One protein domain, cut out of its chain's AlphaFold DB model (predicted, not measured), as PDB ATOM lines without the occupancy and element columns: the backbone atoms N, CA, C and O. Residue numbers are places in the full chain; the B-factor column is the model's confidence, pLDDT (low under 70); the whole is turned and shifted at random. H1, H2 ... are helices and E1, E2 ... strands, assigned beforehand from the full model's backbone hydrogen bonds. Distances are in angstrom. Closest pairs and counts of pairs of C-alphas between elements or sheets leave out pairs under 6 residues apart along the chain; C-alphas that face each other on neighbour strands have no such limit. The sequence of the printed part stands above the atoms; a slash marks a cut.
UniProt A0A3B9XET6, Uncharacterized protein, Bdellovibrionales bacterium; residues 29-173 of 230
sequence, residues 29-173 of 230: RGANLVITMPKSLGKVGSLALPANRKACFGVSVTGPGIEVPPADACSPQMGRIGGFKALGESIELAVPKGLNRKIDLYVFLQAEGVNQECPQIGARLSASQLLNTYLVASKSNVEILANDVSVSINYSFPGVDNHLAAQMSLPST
ATOM      1  N   ARG A  29     175.356 182.019 149.740       70.06
ATOM      2  CA  ARG A  29     173.900 181.935 149.952       70.06
ATOM      3  C   ARG A  29     173.132 182.091 148.634       70.06
ATOM      4  O   ARG A  29     172.091 182.751 148.585       70.06
ATOM      5  N   GLY A  30     173.682 181.547 147.556       84.38
ATOM      6  CA  GLY A  30     173.023 181.400 146.279       84.38
ATOM      7  C   GLY A  30     171.974 180.296 146.357       84.38
ATOM      8  O   GLY A  30     172.123 179.304 147.064       84.38
ATOM      9  N   ALA A  31     170.887 180.502 145.639       91.31
ATOM     10  CA  ALA A  31     170.016 179.456 145.152       91.31
ATOM     11  C   ALA A  31     170.270 179.305 143.651       91.31
ATOM     12  O   ALA A  31     170.516 180.302 142.966       91.31
ATOM     13  N   ASN A  32     170.191 178.086 143.136       93.31
ATOM     14  CA  ASN A  32     170.105 177.828 141.716       93.31
ATOM     15  C   ASN A  32     168.643 177.959 141.273       93.31
ATOM     16  O   ASN A  32     167.758 177.205 141.686       93.31
ATOM     17  N   LEU A  33     168.371 178.972 140.459       93.88
ATOM     18  CA  LEU A  33     167.065 179.193 139.867       93.88
ATOM     19  C   LEU A  33     167.029 178.496 138.508       93.88
ATOM     20  O   LEU A  33     167.751 178.894 137.595       93.88
ATOM     21  N   VAL A  34     166.175 177.482 138.381       93.94
ATOM     22  CA  VAL A  34     165.983 176.741 137.130       93.94
ATOM     23  C   VAL A  34     164.677 177.192 136.495       93.94
ATOM     24  O   VAL A  34     163.585 176.960 137.022       93.94
ATOM     25  N   ILE A  35     164.784 177.855 135.349       91.88
ATOM     26  CA  ILE A  35     163.635 178.391 134.622       91.88
ATOM     27  C   ILE A  35     163.521 177.637 133.313       91.88
ATOM     28  O   ILE A  35     164.367 177.763 132.426       91.88
ATOM     29  N   THR A  36     162.466 176.843 133.197       88.75
ATOM     30  CA  THR A  36     162.198 176.059 131.993       88.75
ATOM     31  C   THR A  36     161.458 176.919 130.984       88.75
ATOM     32  O   THR A  36     160.356 177.401 131.258       88.75
ATOM     33  N   MET A  37     162.055 177.106 129.807       87.69
ATOM     34  CA  MET A  37     161.398 177.819 128.721       87.69
ATOM     35  C   MET A  37     160.241 176.989 128.156       87.69
ATOM     36  O   MET A  37     160.281 175.753 128.154       87.69
ATOM     37  N   PRO A  38     159.195 177.645 127.635       81.31
ATOM     38  CA  PRO A  38     158.120 176.956 126.938       81.31
ATOM     39  C   PRO A  38     158.672 176.123 125.771       81.31
ATOM     40  O   PRO A  38     159.549 176.561 125.028       81.31
ATOM     41  N   LYS A  39     158.125 174.918 125.582       84.06
ATOM     42  CA  LYS A  39     158.480 174.051 124.442       84.06
ATOM     43  C   LYS A  39     157.864 174.523 123.127       84.06
ATOM     44  O   LYS A  39     158.334 174.153 122.058       84.06
ATOM     45  N   SER A  40     156.801 175.314 123.203       80.25
ATOM     46  CA  SER A  40     156.097 175.841 122.044       80.25
ATOM     47  C   SER A  40     155.716 177.300 122.252       80.25
ATOM     48  O   SER A  40     155.479 177.770 123.369       80.25
ATOM     49  N   LEU A  41     155.648 178.018 121.136       71.12
ATOM     50  CA  LEU A  41     155.088 179.357 121.078       71.12
ATOM     51  C   LEU A  41     153.572 179.229 121.155       71.12
ATOM     52  O   LEU A  41     152.890 179.091 120.141       71.12
ATOM     53  N   GLY A  42     153.050 179.168 122.379       61.06
ATOM     54  CA  GLY A  42     151.613 179.195 122.596       61.06
ATOM     55  C   GLY A  42     151.037 180.463 121.970       61.06
ATOM     56  O   GLY A  42     151.591 181.549 122.144       61.06
ATOM     57  N   LYS A  43     149.923 180.345 121.241       58.47
ATOM     58  CA  LYS A  43     149.104 181.504 120.863       58.47
ATOM     59  C   LYS A  43     148.462 182.065 122.135       58.47
ATOM     60  O   LYS A  43     147.326 181.734 122.453       58.47
ATOM     61  N   VAL A  44     149.207 182.846 122.910       50.66
ATOM     62  CA  VAL A  44     148.689 183.517 124.108       50.66
ATOM     63  C   VAL A  44     148.280 184.935 123.702       50.66
ATOM     64  O   VAL A  44     149.028 185.890 123.903       50.66
ATOM     65  N   GLY A  45     147.114 185.039 123.052       57.69
ATOM     66  CA  GLY A  45     146.573 186.273 122.459       57.69
ATOM     67  C   GLY A  45     146.463 186.232 120.925       57.69
ATOM     68  O   GLY A  45     146.682 185.191 120.304       57.69
ATOM     69  N   SER A  46     146.101 187.364 120.308       54.06
ATOM     70  CA  SER A  46     145.974 187.518 118.844       54.06
ATOM     71  C   SER A  46     147.306 187.765 118.123       54.06
ATOM     72  O   SER A  46     147.363 187.651 116.899       54.06
ATOM     73  N   LEU A  47     148.377 188.080 118.857       67.94
ATOM     74  CA  LEU A  47     149.682 188.419 118.294       67.94
ATOM     75  C   LEU A  47     150.639 187.235 118.437       67.94
ATOM     76  O   LEU A  47     151.093 186.895 119.530       67.94
ATOM     77  N   ALA A  48     150.926 186.584 117.313       80.62
ATOM     78  CA  ALA A  48     151.926 185.529 117.240       80.62
ATOM     79  C   ALA A  48     153.329 186.130 117.079       80.62
ATOM     80  O   ALA A  48     153.504 187.200 116.492       80.62
ATOM     81  N   LEU A  49     154.338 185.411 117.567       85.38
ATOM     82  CA  LEU A  49     155.726 185.707 117.223       85.38
ATOM     83  C   LEU A  49     155.923 185.567 115.701       85.38
ATOM     84  O   LEU A  49     155.349 184.649 115.106       85.38
ATOM     85  N   PRO A  50     156.730 186.434 115.065       87.31
ATOM     86  CA  PRO A  50     157.001 186.339 113.634       87.31
ATOM     87  C   PRO A  50     157.611 184.977 113.276       87.31
ATOM     88  O   PRO A  50     158.656 184.604 113.807       87.31
ATOM     89  N   ALA A  51     156.967 184.230 112.375       85.75
ATOM     90  CA  ALA A  51     157.349 182.849 112.048       85.75
ATOM     91  C   ALA A  51     158.726 182.723 111.362       85.75
ATOM     92  O   ALA A  51     159.330 181.656 111.358       85.75
ATOM     93  N   ASN A  52     159.223 183.815 110.788       88.31
ATOM     94  CA  ASN A  52     160.476 183.925 110.041       88.31
ATOM     95  C   ASN A  52     161.664 184.415 110.895       88.31
ATOM     96  O   ASN A  52     162.725 184.739 110.354       88.31
ATOM     97  N   ARG A  53     161.499 184.494 112.222       92.50
ATOM     98  CA  ARG A  53     162.527 184.981 113.152       92.50
ATOM     99  C   ARG A  53     162.773 183.968 114.262       92.50
ATOM    100  O   ARG A  53     161.838 183.450 114.869       92.50
ATOM    101  N   LYS A  54     164.045 183.718 114.577       93.44
ATOM    102  CA  LYS A  54     164.417 182.886 115.726       93.44
ATOM    103  C   LYS A  54     164.182 183.656 117.025       93.44
ATOM    104  O   LYS A  54     164.715 184.753 117.199       93.44
ATOM    105  N   ALA A  55     163.413 183.062 117.935       94.00
ATOM    106  CA  ALA A  55     163.178 183.591 119.273       94.00
ATOM    107  C   ALA A  55     164.163 182.984 120.278       94.00
ATOM    108  O   ALA A  55     164.295 181.765 120.386       94.00
ATOM    109  N   CYS A  56     164.820 183.856 121.031       95.00
ATOM    110  CA  CYS A  56     165.697 183.514 122.133       95.00
ATOM    111  C   CYS A  56     165.111 184.093 123.420       95.00
ATOM    112  O   CYS A  56     164.707 185.249 123.438       95.00
ATOM    113  N   PHE A  57     165.069 183.324 124.497       94.44
ATOM    114  CA  PHE A  57     164.451 183.719 125.758       94.44
ATOM    115  C   PHE A  57     165.527 184.001 126.790       94.44
ATOM    116  O   PHE A  57     166.439 183.197 126.943       94.44
ATOM    117  N   GLY A  58     165.422 185.123 127.491       93.88
ATOM    118  CA  GLY A  58     166.339 185.495 128.560       93.88
ATOM    119  C   GLY A  58     165.578 185.888 129.812       93.88
ATOM    120  O   GLY A  58     164.455 186.378 129.732       93.88
ATOM    121  N   VAL A  59     166.182 185.678 130.976       94.44
ATOM    122  CA  VAL A  59     165.571 186.043 132.258       94.44
ATOM    123  C   VAL A  59     166.459 187.017 133.009       94.44
ATOM    124  O   VAL A  59     167.667 186.803 133.089       94.44
ATOM    125  N   SER A  60     165.844 188.045 133.592       94.81
ATOM    126  CA  SER A  60     166.456 188.938 134.578       94.81
ATOM    127  C   SER A  60     165.785 188.747 135.930       94.81
ATOM    128  O   SER A  60     164.557 188.736 136.026       94.81
ATOM    129  N   VAL A  61     166.586 188.631 136.985       95.56
ATOM    130  CA  VAL A  61     166.102 188.580 138.366       95.56
ATOM    131  C   VAL A  61     166.580 189.817 139.108       95.56
ATOM    132  O   VAL A  61     167.779 190.083 139.193       95.56
ATOM    133  N   THR A  62     165.637 190.563 139.675       96.69
ATOM    134  CA  THR A  62     165.875 191.763 140.485       96.69
ATOM    135  C   THR A  62     165.254 191.609 141.876       96.69
ATOM    136  O   THR A  62     164.448 190.712 142.130       96.69
ATOM    137  N   GLY A  63     165.661 192.462 142.817       96.12
ATOM    138  CA  GLY A  63     165.096 192.526 144.166       96.12
ATOM    139  C   GLY A  63     166.154 192.753 145.253       96.12
ATOM    140  O   GLY A  63     167.347 192.798 144.950       96.12
ATOM    141  N   PRO A  64     165.748 192.861 146.529       95.31
ATOM    142  CA  PRO A  64     166.637 193.217 147.638       95.31
ATOM    143  C   PRO A  64     167.865 192.304 147.779       95.31
ATOM    144  O   PRO A  64     167.739 191.088 147.901       95.31
ATOM    145  N   GLY A  65     169.073 192.866 147.766       92.88
ATOM    146  CA  GLY A  65     170.318 192.090 147.878       92.88
ATOM    147  C   GLY A  65     170.795 191.421 146.581       92.88
ATOM    148  O   GLY A  65     171.726 190.627 146.628       92.88
ATOM    149  N   ILE A  66     170.178 191.723 145.433       93.62
ATOM    150  CA  ILE A  66     170.809 191.529 144.122       93.62
ATOM    151  C   ILE A  66     171.395 192.874 143.718       93.62
ATOM    152  O   ILE A  66     170.683 193.877 143.719       93.62
ATOM    153  N   GLU A  67     172.683 192.899 143.389       91.25
ATOM    154  CA  GLU A  67     173.300 194.088 142.813       91.25
ATOM    155  C   GLU A  67     172.674 194.360 141.452       91.25
ATOM    156  O   GLU A  67     172.624 193.491 140.578       91.25
ATOM    157  N   VAL A  68     172.171 195.576 141.293       88.75
ATOM    158  CA  VAL A  68     171.587 196.024 140.045       88.75
ATOM    159  C   VAL A  68     172.380 197.241 139.600       88.75
ATOM    160  O   VAL A  68     172.442 198.212 140.361       88.75
ATOM    161  N   PRO A  69     173.003 197.213 138.408       82.94
ATOM    162  CA  PRO A  69     173.602 198.406 137.844       82.94
ATOM    163  C   PRO A  69     172.576 199.546 137.856       82.94
ATOM    164  O   PRO A  69     171.393 199.297 137.589       82.94
ATOM    165  N   PRO A  70     172.988 200.784 138.177       79.62
ATOM    166  CA  PRO A  70     172.076 201.912 138.107       79.62
ATOM    167  C   PRO A  70     171.499 201.986 136.693       79.62
ATOM    168  O   PRO A  70     172.230 201.797 135.715       79.62
ATOM    169  N   ALA A  71     170.191 202.236 136.605       81.19
ATOM    170  CA  ALA A  71     169.555 202.525 135.331       81.19
ATOM    171  C   ALA A  71     170.299 203.691 134.671       81.19
ATOM    172  O   ALA A  71     170.623 204.679 135.336       81.19
ATOM    173  N   ASP A  72     170.587 203.565 133.383       82.94
ATOM    174  CA  ASP A  72     171.067 204.682 132.580       82.94
ATOM    175  C   ASP A  72     169.954 205.117 131.615       82.94
ATOM    176  O   ASP A  72     168.916 204.462 131.512       82.94
ATOM    177  N   ALA A  73     170.143 206.241 130.922       84.88
ATOM    178  CA  ALA A  73     169.124 206.776 130.019       84.88
ATOM    179  C   ALA A  73     168.734 205.805 128.882       84.88
ATOM    180  O   ALA A  73     167.676 205.972 128.283       84.88
ATOM    181  N   CYS A  74     169.573 204.805 128.593       86.75
ATOM    182  CA  CYS A  74     169.447 203.870 127.481       86.75
ATOM    183  C   CYS A  74     169.415 202.397 127.889       86.75
ATOM    184  O   CYS A  74     169.379 201.529 127.021       86.75
ATOM    185  N   SER A  75     169.425 202.086 129.179       85.50
ATOM    186  CA  SER A  75     169.557 200.727 129.669       85.50
ATOM    187  C   SER A  75     168.543 200.494 130.775       85.50
ATOM    188  O   SER A  75     168.547 201.221 131.776       85.50
ATOM    189  N   PRO A  76     167.682 199.472 130.623       85.44
ATOM    190  CA  PRO A  76     166.795 199.072 131.692       85.44
ATOM    191  C   PRO A  76     167.582 198.780 132.959       85.44
ATOM    192  O   PRO A  76     168.692 198.245 132.912       85.44
ATOM    193  N   GLN A  77     166.940 199.002 134.099       87.75
ATOM    194  CA  GLN A  77     167.401 198.409 135.338       87.75
ATOM    195  C   GLN A  77     167.247 196.877 135.248       87.75
ATOM    196  O   GLN A  77     166.179 196.330 135.516       87.75
ATOM    197  N   MET A  78     168.308 196.182 134.835       88.69
ATOM    198  CA  MET A  78     168.362 194.720 134.771       88.69
ATOM    199  C   MET A  78     169.226 194.192 135.907       88.69
ATOM    200  O   MET A  78     170.336 194.674 136.105       88.69
ATOM    201  N   GLY A  79     168.718 193.211 136.649       91.25
ATOM    202  CA  GLY A  79     169.467 192.566 137.719       91.25
ATOM    203  C   GLY A  79     170.403 191.499 137.170       91.25
ATOM    204  O   GLY A  79     171.097 191.701 136.175       91.25
ATOM    205  N   ARG A  80     170.415 190.332 137.811       92.50
ATOM    206  CA  ARG A  80     171.226 189.212 137.338       92.50
ATOM    207  C   ARG A  80     170.527 188.530 136.156       92.50
ATOM    208  O   ARG A  80     169.350 188.193 136.265       92.50
ATOM    209  N   ILE A  81     171.248 188.332 135.052       91.88
ATOM    210  CA  ILE A  81     170.707 187.814 133.783       91.88
ATOM    211  C   ILE A  81     171.259 186.413 133.505       91.88
ATOM    212  O   ILE A  81     172.461 186.193 133.622       91.88
ATOM    213  N   GLY A  82     170.391 185.478 133.111       86.88
ATOM    214  CA  GLY A  82     170.749 184.084 132.797       86.88
ATOM    215  C   GLY A  82     171.127 183.808 131.335       86.88
ATOM    216  O   GLY A  82     170.983 182.684 130.861       86.88
ATOM    217  N   GLY A  83     171.581 184.827 130.600       88.31
ATOM    218  CA  GLY A  83     171.780 184.760 129.149       88.31
ATOM    219  C   GLY A  83     170.479 184.510 128.374       88.31
ATOM    220  O   GLY A  83     169.389 184.544 128.944       88.31
ATOM    221  N   PHE A  84     170.599 184.288 127.061       93.25
ATOM    222  CA  PHE A  84     169.472 183.924 126.205       93.25
ATOM    223  C   PHE A  84     169.604 182.480 125.712       93.25
ATOM    224  O   PHE A  84     170.686 182.052 125.305       93.25
ATOM    225  N   LYS A  85     168.494 181.741 125.724       95.00
ATOM    226  CA  LYS A  85     168.394 180.324 125.352       95.00
ATOM    227  C   LYS A  85     167.280 180.079 124.343       95.00
ATOM    228  O   LYS A  85     166.383 180.907 124.182       95.00
ATOM    229  N   ALA A  86     167.358 178.967 123.623       93.75
ATOM    230  CA  ALA A  86     166.333 178.594 122.658       93.75
ATOM    231  C   ALA A  86     165.062 178.070 123.355       93.75
ATOM    232  O   ALA A  86     165.021 177.845 124.565       93.75
ATOM    233  N   LEU A  87     163.999 177.872 122.573       91.06
ATOM    234  CA  LEU A  87     162.769 177.241 123.055       91.06
ATOM    235  C   LEU A  87     163.028 175.835 123.602       91.06
ATOM    236  O   LEU A  87     163.799 175.070 123.030       91.06
ATOM    237  N   GLY A  88     162.341 175.492 124.691       89.56
ATOM    238  CA  GLY A  88     162.468 174.197 125.364       89.56
ATOM    239  C   GLY A  88     163.759 173.987 126.163       89.56
ATOM    240  O   GLY A  88     163.847 172.990 126.880       89.56
ATOM    241  N   GLU A  89     164.731 174.900 126.090       92.75
ATOM    242  CA  GLU A  89     165.923 174.870 126.941       92.75
ATOM    243  C   GLU A  89     165.618 175.420 128.346       92.75
ATOM    244  O   GLU A  89     164.634 176.130 128.566       92.75
ATOM    245  N   SER A  90     166.461 175.082 129.322       91.94
ATOM    246  CA  SER A  90     166.376 175.649 130.673       91.94
ATOM    247  C   SER A  90     167.486 176.669 130.895       91.94
ATOM    248  O   SER A  90     168.609 176.504 130.418       91.94
ATOM    249  N   ILE A  91     167.154 177.735 131.617       92.81
ATOM    250  CA  ILE A  91     168.113 178.722 132.104       92.81
ATOM    251  C   ILE A  91     168.402 178.395 133.562       92.81
ATOM    252  O   ILE A  91     167.479 178.349 134.376       92.81
ATOM    253  N   GLU A  92     169.677 178.194 133.875       93.31
ATOM    254  CA  GLU A  92     170.169 178.061 135.242       93.31
ATOM    255  C   GLU A  92     170.828 179.370 135.660       93.31
ATOM    256  O   GLU A  92     171.693 179.904 134.960       93.31
ATOM    257  N   LEU A  93     170.388 179.915 136.791       93.38
ATOM    258  CA  LEU A  93     170.879 181.184 137.295       93.38
ATOM    259  C   LEU A  93     171.097 181.107 138.800       93.38
ATOM    260  O   LEU A  93     170.147 181.041 139.577       93.38
ATOM    261  N   ALA A  94     172.352 181.212 139.226       93.75
ATOM    262  CA  ALA A  94     172.661 181.404 140.634       93.75
ATOM    263  C   ALA A  94     172.157 182.786 141.076       93.75
ATOM    264  O   ALA A  94     172.598 183.800 140.542       93.75
ATOM    265  N   VAL A  95     171.264 182.871 142.055       94.44
ATOM    266  CA  VAL A  95     170.750 184.139 142.604       94.44
ATOM    267  C   VAL A  95     170.767 184.099 144.128       94.44
ATOM    268  O   VAL A  95     170.472 183.057 144.704       94.44
ATOM    269  N   PRO A  96     171.090 185.198 144.829       94.88
ATOM    270  CA  PRO A  96     171.007 185.228 146.283       94.88
ATOM    271  C   PRO A  96     169.596 184.888 146.770       94.88
ATOM    272  O   PRO A  96     168.601 185.432 146.274       94.88
ATOM    273  N   LYS A  97     169.512 184.046 147.802       95.50
ATOM    274  CA  LYS A  97     168.249 183.783 148.497       95.50
ATOM    275  C   LYS A  97     167.626 185.081 149.007       95.50
ATOM    276  O   LYS A  97     168.329 186.039 149.332       95.50
ATOM    277  N   GLY A  98     166.302 185.151 149.046       95.31
ATOM    278  CA  GLY A  98     165.592 186.326 149.537       95.31
ATOM    279  C   GLY A  98     164.116 186.356 149.171       95.31
ATOM    280  O   GLY A  98     163.624 185.540 148.392       95.31
ATOM    281  N   LEU A  99     163.429 187.332 149.753       96.56
ATOM    282  CA  LEU A  99     162.020 187.625 149.516       96.56
ATOM    283  C   LEU A  99     161.876 188.747 148.483       96.56
ATOM    284  O   LEU A  99     162.837 189.467 148.196       96.56
ATOM    285  N   ASN A 100     160.659 188.927 147.969       96.75
ATOM    286  CA  ASN A 100     160.300 190.031 147.075       96.75
ATOM    287  C   ASN A 100     161.184 190.110 145.818       96.75
ATOM    288  O   ASN A 100     161.576 191.194 145.381       96.75
ATOM    289  N   ARG A 101     161.517 188.951 145.236       96.94
ATOM    290  CA  ARG A 101     162.207 188.887 143.948       96.94
ATOM    291  C   ARG A 101     161.232 189.215 142.825       96.94
ATOM    292  O   ARG A 101     160.056 188.850 142.873       96.94
ATOM    293  N   LYS A 102     161.739 189.885 141.800       97.19
ATOM    294  CA  LYS A 102     161.039 190.123 140.542       97.19
ATOM    295  C   LYS A 102     161.790 189.399 139.438       97.19
ATOM    296  O   LYS A 102     162.996 189.583 139.290       97.19
ATOM    297  N   ILE A 103     161.076 188.559 138.703       96.06
ATOM    298  CA  ILE A 103     161.599 187.796 137.577       96.06
ATOM    299  C   ILE A 103     160.944 188.338 136.312       96.06
ATOM    300  O   ILE A 103     159.726 188.245 136.154       96.06
ATOM    301  N   ASP A 104     161.757 188.901 135.430       95.69
ATOM    302  CA  ASP A 104     161.344 189.427 134.135       95.69
ATOM    303  C   ASP A 104     161.821 188.474 133.033       95.69
ATOM    304  O   ASP A 104     163.001 188.117 132.979       95.69
ATOM    305  N   LEU A 105     160.901 188.049 132.167       94.69
ATOM    306  CA  LEU A 105     161.184 187.199 131.014       94.69
ATOM    307  C   LEU A 105     161.193 188.055 129.751       94.69
ATOM    308  O   LEU A 105     160.208 188.720 129.419       94.69
ATOM    309  N   TYR A 106     162.296 187.977 129.023       94.81
ATOM    310  CA  TYR A 106     162.521 188.677 127.775       94.81
ATOM    311  C   TYR A 106     162.572 187.697 126.613       94.81
ATOM    312  O   TYR A 106     163.050 186.571 126.748       94.81
ATOM    313  N   VAL A 107     162.145 188.162 125.446       94.94
ATOM    314  CA  VAL A 107     162.363 187.490 124.167       94.94
ATOM    315  C   VAL A 107     163.205 188.392 123.287       94.94
ATOM    316  O   VAL A 107     162.816 189.520 123.020       94.94
ATOM    317  N   PHE A 108     164.342 187.893 122.825       95.12
ATOM    318  CA  PHE A 108     165.144 188.485 121.768       95.12
ATOM    319  C   PHE A 108     164.807 187.807 120.441       95.12
ATOM    320  O   PHE A 108     164.943 186.590 120.301       95.12
ATOM    321  N   LEU A 109     164.375 188.593 119.462       95.00
ATOM    322  CA  LEU A 109     164.104 188.133 118.109       95.00
ATOM    323  C   LEU A 109     165.308 188.415 117.215       95.00
ATOM    324  O   LEU A 109     165.616 189.572 116.928       95.00
ATOM    325  N   GLN A 110     165.953 187.371 116.697       94.19
ATOM    326  CA  GLN A 110     166.976 187.550 115.663       94.19
ATOM    327  C   GLN A 110     166.374 188.188 114.408       94.19
ATOM    328  O   GLN A 110     165.158 188.144 114.202       94.19
ATOM    329  N   ALA A 111     167.211 188.819 113.586       92.06
ATOM    330  CA  ALA A 111     166.769 189.349 112.300       92.06
ATOM    331  C   ALA A 111     166.162 188.235 111.426       92.06
ATOM    332  O   ALA A 111     166.434 187.049 111.619       92.06
ATOM    333  N   GLU A 112     165.311 188.623 110.482       92.69
ATOM    334  CA  GLU A 112     164.675 187.682 109.563       92.69
ATOM    335  C   GLU A 112     165.715 186.846 108.806       92.69
ATOM    336  O   GLU A 112     166.735 187.361 108.350       92.69
ATOM    337  N   GLY A 113     165.473 185.535 108.719       91.94
ATOM    338  CA  GLY A 113     166.376 184.594 108.049       91.94
ATOM    339  C   GLY A 113     167.677 184.291 108.804       91.94
ATOM    340  O   GLY A 113     168.429 183.409 108.388       91.94
ATOM    341  N   VAL A 114     167.946 184.958 109.930       93.06
ATOM    342  CA  VAL A 114     169.108 184.665 110.774       93.06
ATOM    343  C   VAL A 114     168.770 183.520 111.729       93.06
ATOM    344  O   VAL A 114     167.810 183.587 112.496       93.06
ATOM    345  N   ASN A 115     169.585 182.463 111.687       91.50
ATOM    346  CA  ASN A 115     169.500 181.308 112.584       91.50
ATOM    347  C   ASN A 115     170.837 181.084 113.306       91.50
ATOM    348  O   ASN A 115     171.464 180.032 113.194       91.50
ATOM    349  N   GLN A 116     171.298 182.103 114.023       92.88
ATOM    350  CA  GLN A 116     172.517 182.028 114.830       92.88
ATOM    351  C   GLN A 116     172.202 181.503 116.233       92.88
ATOM    352  O   GLN A 116     171.038 181.426 116.642       92.88
ATOM    353  N   GLU A 117     173.222 181.123 116.995       93.75
ATOM    354  CA  GLU A 117     173.051 180.805 118.414       93.75
ATOM    355  C   GLU A 117     172.479 181.998 119.190       93.75
ATOM    356  O   GLU A 117     172.630 183.159 118.799       93.75
ATOM    357  N   CYS A 118     171.772 181.711 120.282       93.25
ATOM    358  CA  CYS A 118     171.214 182.768 121.108       93.25
ATOM    359  C   CYS A 118     172.339 183.568 121.785       93.25
ATOM    360  O   CYS A 118     173.287 182.973 122.312       93.25
ATOM    361  N   PRO A 119     172.257 184.912 121.772       90.44
ATOM    362  CA  PRO A 119     173.338 185.750 122.263       90.44
ATOM    363  C   PRO A 119     173.582 185.499 123.751       90.44
ATOM    364  O   PRO A 119     172.659 185.501 124.568       90.44
ATOM    365  N   GLN A 120     174.846 185.324 124.124       87.19
ATOM    366  CA  GLN A 120     175.236 185.306 125.528       87.19
ATOM    367  C   GLN A 120     175.270 186.751 126.028       87.19
ATOM    368  O   GLN A 120     176.165 187.521 125.681       87.19
ATOM    369  N   ILE A 121     174.261 187.152 126.802       78.31
ATOM    370  CA  ILE A 121     174.195 188.504 127.364       78.31
ATOM    371  C   ILE A 121     174.813 188.479 128.755       78.31
ATOM    372  O   ILE A 121     174.183 188.057 129.718       78.31
ATOM    373  N   GLY A 122     176.069 188.922 128.830       70.81
ATOM    374  CA  GLY A 122     176.778 189.189 130.085       70.81
ATOM    375  C   GLY A 122     176.910 190.682 130.409       70.81
ATOM    376  O   GLY A 122     177.572 191.037 131.378       70.81
ATOM    377  N   ALA A 123     176.330 191.561 129.588       71.19
ATOM    378  CA  ALA A 123     176.490 193.011 129.677       71.19
ATOM    379  C   ALA A 123     175.188 193.748 129.310       71.19
ATOM    380  O   ALA A 123     174.162 193.129 129.030       71.19
ATOM    381  N   ARG A 124     175.234 195.086 129.322       80.38
ATOM    382  CA  ARG A 124     174.121 195.945 128.889       80.38
ATOM    383  C   ARG A 124     173.712 195.619 127.449       80.38
ATOM    384  O   ARG A 124     174.565 195.328 126.612       80.38
ATOM    385  N   LEU A 125     172.409 195.707 127.174       87.25
ATOM    386  CA  LEU A 125     171.870 195.538 125.827       87.25
ATOM    387  C   LEU A 125     172.361 196.673 124.920       87.25
ATOM    388  O   LEU A 125     172.278 197.842 125.295       87.25
ATOM    389  N   SER A 126     172.848 196.341 123.725       88.31
ATOM    390  CA  SER A 126     173.135 197.330 122.683       88.31
ATOM    391  C   SER A 126     171.847 197.966 122.141       88.31
ATOM    392  O   SER A 126     170.765 197.391 122.261       88.31
ATOM    393  N   ALA A 127     171.959 199.101 121.446       87.06
ATOM    394  CA  ALA A 127     170.830 199.738 120.754       87.06
ATOM    395  C   ALA A 127     170.062 198.760 119.842       87.06
ATOM    396  O   ALA A 127     168.835 198.663 119.891       87.06
ATOM    397  N   SER A 128     170.794 197.954 119.065       87.00
ATOM    398  CA  SER A 128     170.207 196.922 118.204       87.00
ATOM    399  C   SER A 128     169.529 195.800 118.991       87.00
ATOM    400  O   SER A 128     168.531 195.244 118.530       87.00
ATOM    401  N   GLN A 129     170.031 195.465 120.181       91.06
ATOM    402  CA  GLN A 129     169.394 194.491 121.061       91.06
ATOM    403  C   GLN A 129     168.125 195.058 121.700       91.06
ATOM    404  O   GLN A 129     167.138 194.334 121.782       91.06
ATOM    405  N   LEU A 130     168.091 196.338 122.076       91.69
ATOM    406  CA  LEU A 130     166.903 196.987 122.647       91.69
ATOM    407  C   LEU A 130     165.709 197.010 121.682       91.69
ATOM    408  O   LEU A 130     164.573 196.828 122.118       91.69
ATOM    409  N   LEU A 131     165.961 197.188 120.381       93.25
ATOM    410  CA  LEU A 131     164.935 197.150 119.325       93.25
ATOM    411  C   LEU A 131     164.413 195.738 119.025       93.25
ATOM    412  O   LEU A 131     163.338 195.567 118.458       93.25
ATOM    413  N   ASN A 132     165.179 194.714 119.392       94.81
ATOM    414  CA  ASN A 132     164.863 193.320 119.096       94.81
ATOM    415  C   ASN A 132     164.537 192.497 120.344       94.81
ATOM    416  O   ASN A 132     164.283 191.302 120.229       94.81
ATOM    417  N   THR A 133     164.536 193.121 121.519       94.88
ATOM    418  CA  THR A 133     164.178 192.493 122.792       94.88
ATOM    419  C   THR A 133     162.792 192.960 123.205       94.88
ATOM    420  O   THR A 133     162.460 194.122 123.020       94.88
ATOM    421  N   TYR A 134     161.994 192.070 123.781       95.06
ATOM    422  CA  TYR A 134     160.616 192.315 124.195       95.06
ATOM    423  C   TYR A 134     160.438 191.771 125.608       95.06
ATOM    424  O   TYR A 134     160.791 190.617 125.855       95.06
ATOM    425  N   LEU A 135     159.889 192.557 126.533       95.00
ATOM    426  CA  LEU A 135     159.436 192.030 127.820       95.00
ATOM    427  C   LEU A 135     158.112 191.293 127.591       95.00
ATOM    428  O   LEU A 135     157.130 191.910 127.177       95.00
ATOM    429  N   VAL A 136     158.094 189.981 127.839       93.81
ATOM    430  CA  VAL A 136     156.935 189.109 127.552       93.81
ATOM    431  C   VAL A 136     156.230 188.599 128.804       93.81
ATOM    432  O   VAL A 136     155.091 188.137 128.734       93.81
ATOM    433  N   ALA A 137     156.897 188.652 129.955       93.88
ATOM    434  CA  ALA A 137     156.287 188.357 131.240       93.88
ATOM    435  C   ALA A 137     157.060 189.015 132.378       93.88
ATOM    436  O   ALA A 137     158.270 189.225 132.292       93.88
ATOM    437  N   SER A 138     156.357 189.278 133.472       95.56
ATOM    438  CA  SER A 138     156.950 189.742 134.719       95.56
ATOM    439  C   SER A 138     156.224 189.091 135.887       95.56
ATOM    440  O   SER A 138     154.993 189.052 135.915       95.56
ATOM    441  N   LYS A 139     156.982 188.560 136.846       95.88
ATOM    442  CA  LYS A 139     156.460 187.966 138.078       95.88
ATOM    443  C   LYS A 139     157.158 188.602 139.272       95.88
ATOM    444  O   LYS A 139     158.358 188.421 139.456       95.88
ATOM    445  N   SER A 140     156.415 189.355 140.073       96.81
ATOM    446  CA  SER A 140     156.890 189.972 141.313       96.81
ATOM    447  C   SER A 140     156.594 189.091 142.532       96.81
ATOM    448  O   SER A 140     155.893 188.084 142.426       96.81
ATOM    449  N   ASN A 141     157.136 189.480 143.692       95.88
ATOM    450  CA  ASN A 141     156.925 188.811 144.981       95.88
ATOM    451  C   ASN A 141     157.309 187.322 144.976       95.88
ATOM    452  O   ASN A 141     156.685 186.506 145.646       95.88
ATOM    453  N   VAL A 142     158.335 186.958 144.204       95.94
ATOM    454  CA  VAL A 142     158.861 185.593 144.186       95.94
ATOM    455  C   VAL A 142     159.774 185.394 145.392       95.94
ATOM    456  O   VAL A 142     160.656 186.210 145.670       95.94
ATOM    457  N   GLU A 143     159.569 184.296 146.108       96.25
ATOM    458  CA  GLU A 143     160.391 183.902 147.247       96.25
ATOM    459  C   GLU A 143     161.411 182.852 146.809       96.25
ATOM    460  O   GLU A 143     161.060 181.826 146.225       96.25
ATOM    461  N   ILE A 144     162.688 183.111 147.087       95.94
ATOM    462  CA  ILE A 144     163.791 182.204 146.766       95.94
ATOM    463  C   ILE A 144     164.463 181.824 148.082       95.94
ATOM    464  O   ILE A 144     165.375 182.504 148.547       95.94
ATOM    465  N   LEU A 145     163.953 180.771 148.721       94.62
ATOM    466  CA  LEU A 145     164.414 180.318 150.041       94.62
ATOM    467  C   LEU A 145     165.146 178.967 149.980       94.62
ATOM    468  O   LEU A 145     166.084 178.732 150.749       94.62
ATOM    469  N   ALA A 146     164.752 178.096 149.047       94.62
ATOM    470  CA  ALA A 146     165.392 176.804 148.814       94.62
ATOM    471  C   ALA A 146     166.704 176.947 148.022       94.62
ATOM    472  O   ALA A 146     166.968 177.994 147.433       94.62
ATOM    473  N   ASN A 147     167.539 175.902 148.040       92.81
ATOM    474  CA  ASN A 147     168.748 175.846 147.210       92.81
ATOM    475  C   ASN A 147     168.398 175.743 145.729       92.81
ATOM    476  O   ASN A 147     169.033 176.414 144.934       92.81
ATOM    477  N   ASP A 148     167.362 174.982 145.385       93.81
ATOM    478  CA  ASP A 148     166.877 174.835 144.018       93.81
ATOM    479  C   ASP A 148     165.432 175.318 143.952       93.81
ATOM    480  O   ASP A 148     164.578 174.880 144.727       93.81
ATOM    481  N   VAL A 149     165.153 176.250 143.042       94.25
ATOM    482  CA  VAL A 149     163.808 176.798 142.846       94.25
ATOM    483  C   VAL A 149     163.443 176.683 141.375       94.25
ATOM    484  O   VAL A 149     164.140 177.211 140.512       94.25
ATOM    485  N   SER A 150     162.326 176.010 141.092       93.06
ATOM    486  CA  SER A 150     161.755 175.950 139.749       93.06
ATOM    487  C   SER A 150     160.636 176.974 139.615       93.06
ATOM    488  O   SER A 150     159.709 177.008 140.429       93.06
ATOM    489  N   VAL A 151     160.718 177.827 138.593       89.94
ATOM    490  CA  VAL A 151     159.701 178.849 138.325       89.94
ATOM    491  C   VAL A 151     159.149 178.666 136.920       89.94
ATOM    492  O   VAL A 151     159.876 178.772 135.937       89.94
ATOM    493  N   SER A 152     157.836 178.454 136.838       86.56
ATOM    494  CA  SER A 152     157.084 178.536 135.586       86.56
ATOM    495  C   SER A 152     156.476 179.931 135.433       86.56
ATOM    496  O   SER A 152     155.896 180.476 136.384       86.56
ATOM    497  N   ILE A 153     156.638 180.520 134.247       87.31
ATOM    498  CA  ILE A 153     156.165 181.865 133.910       87.31
ATOM    499  C   ILE A 153     155.336 181.779 132.630       87.31
ATOM    500  O   ILE A 153     155.841 181.419 131.568       87.31
ATOM    501  N   ASN A 154     154.059 182.144 132.733       87.81
ATOM    502  CA  ASN A 154     153.212 182.349 131.565       87.81
ATOM    503  C   ASN A 154     153.611 183.665 130.896       87.81
ATOM    504  O   ASN A 154     153.782 184.672 131.582       87.81
ATOM    505  N   TYR A 155     153.736 183.664 129.574       89.50
ATOM    506  CA  TYR A 155     154.164 184.829 128.807       89.50
ATOM    507  C   TYR A 155     153.183 185.143 127.683       89.50
ATOM    508  O   TYR A 155     152.465 184.265 127.205       89.50
ATOM    509  N   SER A 156     153.167 186.404 127.264       90.19
ATOM    510  CA  SER A 156     152.409 186.883 126.111       90.19
ATOM    511  C   SER A 156     153.298 187.814 125.295       90.19
ATOM    512  O   SER A 156     154.006 188.655 125.848       90.19
ATOM    513  N   PHE A 157     153.319 187.625 123.975       91.19
ATOM    514  CA  PHE A 157     154.134 188.454 123.095       91.19
ATOM    515  C   PHE A 157     153.413 189.782 122.824       91.19
ATOM    516  O   PHE A 157     152.288 189.763 122.321       91.19
ATOM    517  N   PRO A 158     154.038 190.936 123.114       90.75
ATOM    518  CA  PRO A 158     153.361 192.229 123.039       90.75
ATOM    519  C   PRO A 158     153.205 192.763 121.600       90.75
ATOM    520  O   PRO A 158     152.603 193.814 121.405       90.75
ATOM    521  N   GLY A 159     153.736 192.069 120.589       91.81
ATOM    522  CA  GLY A 159     153.794 192.551 119.206       91.81
ATOM    523  C   GLY A 159     155.120 193.237 118.877       91.81
ATOM    524  O   GLY A 159     155.841 193.685 119.767       91.81
ATOM    525  N   VAL A 160     155.449 193.302 117.584       91.31
ATOM    526  CA  VAL A 160     156.749 193.800 117.091       91.31
ATOM    527  C   VAL A 160     156.961 195.301 117.317       91.31
ATOM    528  O   VAL A 160     158.099 195.732 117.469       91.31
ATOM    529  N   ASP A 161     155.882 196.077 117.429       92.62
ATOM    530  CA  ASP A 161     155.953 197.520 117.698       92.62
ATOM    531  C   ASP A 161     156.210 197.834 119.183       92.62
ATOM    532  O   ASP A 161     156.583 198.947 119.541       92.62
ATOM    533  N   ASN A 162     156.052 196.840 120.065       94.44
ATOM    534  CA  ASN A 162     156.211 196.973 121.513       94.44
ATOM    535  C   ASN A 162     157.539 196.367 121.988       94.44
ATOM    536  O   ASN A 162     157.577 195.579 122.937       94.44
ATOM    537  N   HIS A 163     158.635 196.709 121.310       94.31
ATOM    538  CA  HIS A 163     159.983 196.337 121.743       94.31
ATOM    539  C   HIS A 163     160.363 197.029 123.062       94.31
ATOM    540  O   HIS A 163     159.742 198.005 123.483       94.31
ATOM    541  N   LEU A 164     161.423 196.559 123.719       94.19
ATOM    542  CA  LEU A 164     161.796 196.949 125.079       94.19
ATOM    543  C   LEU A 164     162.016 198.459 125.214       94.19
ATOM    544  O   LEU A 164     161.545 199.062 126.175       94.19
ATOM    545  N   ALA A 165     162.669 199.085 124.230       93.69
ATOM    546  CA  ALA A 165     162.818 200.540 124.223       93.69
ATOM    547  C   ALA A 165     161.471 201.292 124.171       93.69
ATOM    548  O   ALA A 165     161.314 202.270 124.893       93.69
ATOM    549  N   ALA A 166     160.484 200.814 123.402       94.19
ATOM    550  CA  ALA A 166     159.146 201.403 123.361       94.19
ATOM    551  C   ALA A 166     158.387 201.153 124.676       94.19
ATOM    552  O   ALA A 166     157.849 202.088 125.264       94.19
ATOM    553  N   GLN A 167     158.424 199.920 125.197       93.62
ATOM    554  CA  GLN A 167     157.786 199.546 126.468       93.62
ATOM    555  C   GLN A 167     158.293 200.377 127.651       93.62
ATOM    556  O   GLN A 167     157.540 200.671 128.576       93.62
ATOM    557  N   MET A 168     159.571 200.752 127.627       92.06
ATOM    558  CA  MET A 168     160.209 201.543 128.677       92.06
ATOM    559  C   MET A 168     160.243 203.043 128.384       92.06
ATOM    560  O   MET A 168     160.794 203.792 129.185       92.06
ATOM    561  N   SER A 169     159.661 203.486 127.263       93.38
ATOM    562  CA  SER A 169     159.701 204.888 126.829       93.38
ATOM    563  C   SER A 169     161.129 205.457 126.777       93.38
ATOM    564  O   SER A 169     161.367 206.596 127.177       93.38
ATOM    565  N   LEU A 170     162.097 204.652 126.317       90.44
ATOM    566  CA  LEU A 170     163.480 205.103 126.155       90.44
ATOM    567  C   LEU A 170     163.564 206.151 125.034       90.44
ATOM    568  O   LEU A 170     162.862 206.027 124.025       90.44
ATOM    569  N   PRO A 171     164.432 207.169 125.164       90.94
ATOM    570  CA  PRO A 171     164.608 208.160 124.114       90.94
ATOM    571  C   PRO A 171     165.198 207.518 122.851       90.94
ATOM    572  O   PRO A 171     165.986 206.573 122.917       90.94
ATOM    573  N   SER A 172     164.853 208.065 121.682       88.44
ATOM    574  CA  SER A 172     165.264 207.525 120.375       88.44
ATOM    575  C   SER A 172     166.784 207.436 120.194       88.44
ATOM    576  O   SER A 172     167.263 206.552 119.485       88.44
ATOM    577  N   THR A 173     167.553 208.277 120.894       89.44
ATOM    578  CA  THR A 173     169.027 208.240 120.936       89.44
ATOM    579  C   THR A 173     169.585 206.911 121.446       89.44
ATOM    580  O   THR A 173     170.721 206.567 121.149       89.44
TER     581      THR A 173
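AT A GLANCE: This is residues 29 to 173 of the 230 residues of an uncharacterized protein of Bdellovibrionales bacterium (UniProt A0A3B9XET6). This is a sandwich, two sheets face to face: a four-stranded sheet E3 E2 E5 E6 and a smaller sheet E4 E1 E7, set at a slant with their best planes 40 degrees apart. Two short helices, H1 and H2, pack together beside the larger sheet, and long loops link the parts. The printed part has 145 residues with seven named strands and two named helices, in the order E1 E2 E3 E4 E5 H1 E6 E7 H2; the larger sheet is antiparallel, the smaller mixed. The class is mostly strand, though under half of the residues are in named elements. The whole is compact, with a radius of gyration of the C-alphas of 14.8 A and spans of 42 by 35 by 27 A.

IN THESE COORDINATES: Find C-alpha 30 at (173.023, 181.400, 146.279); from there E1 runs through residues 30 to 36, 18.7 A. Go on to E2, residues 55 to 62, 22.9 A, then E3, residues 80 to 85, and E4, residues 90 to 96. E5, residues 98 to 109, begins at C-alpha 98 (165.592, 186.326, 149.537), measures 31.5 A and bends by 52 degrees at residue 101. H1 is residues 127 to 132; E6, residues 133 to 144, measures 26.1 A and bends by 80 degrees at residue 141. E7 is residues 148 to 150, 6.8 A, and H2, residues 164 to 167, ends at C-alpha 167 (157.786, 199.546, 126.468).

HOW THE PARTS SIT: Begin with the larger sheet, twisted, its edge strands E3 and E6. E2 and E3 form a hairpin, with N 57 and O 85 2.8 A apart. Between E2 and E5, look at N 56 and O 108, 2.8 A; between E5 and E6, at N 103 and O 139, 2.8 A. In the other sheet E1 is the inner strand: antiparallel to E4, with N 33 and O 93 at 2.9 A, and parallel to E7, with N 34 and O 149 at 3.0 A. Across the sandwich, the closest C-alphas of E3 and E4 are those of Gly 82 and Leu 93, 5.4 A apart, while E1 and E5 are apart. H1 only grazes the larger sheet with residues 129 to 132; H2 stands at its level, 0.9 A in height. H1 and H2 touch, the closest C-alphas being those of Leu 130 and Ala 165, 5.6 A. In H1, 1 of 2 O i to N i+4 pairs is within hydrogen-bond range; H2 is too short for such a pair.

THE WHOLE: The farthest C-alphas, those of Arg 29 and Gly 113, are 42.7 A apart. The printed part has no cut. The long links are E1 to E2, E2 to E3, E5 to H1 and E7 to H2. Mean pLDDT of the printed part is 89.5; look for values under 70 at residues 42 to 47.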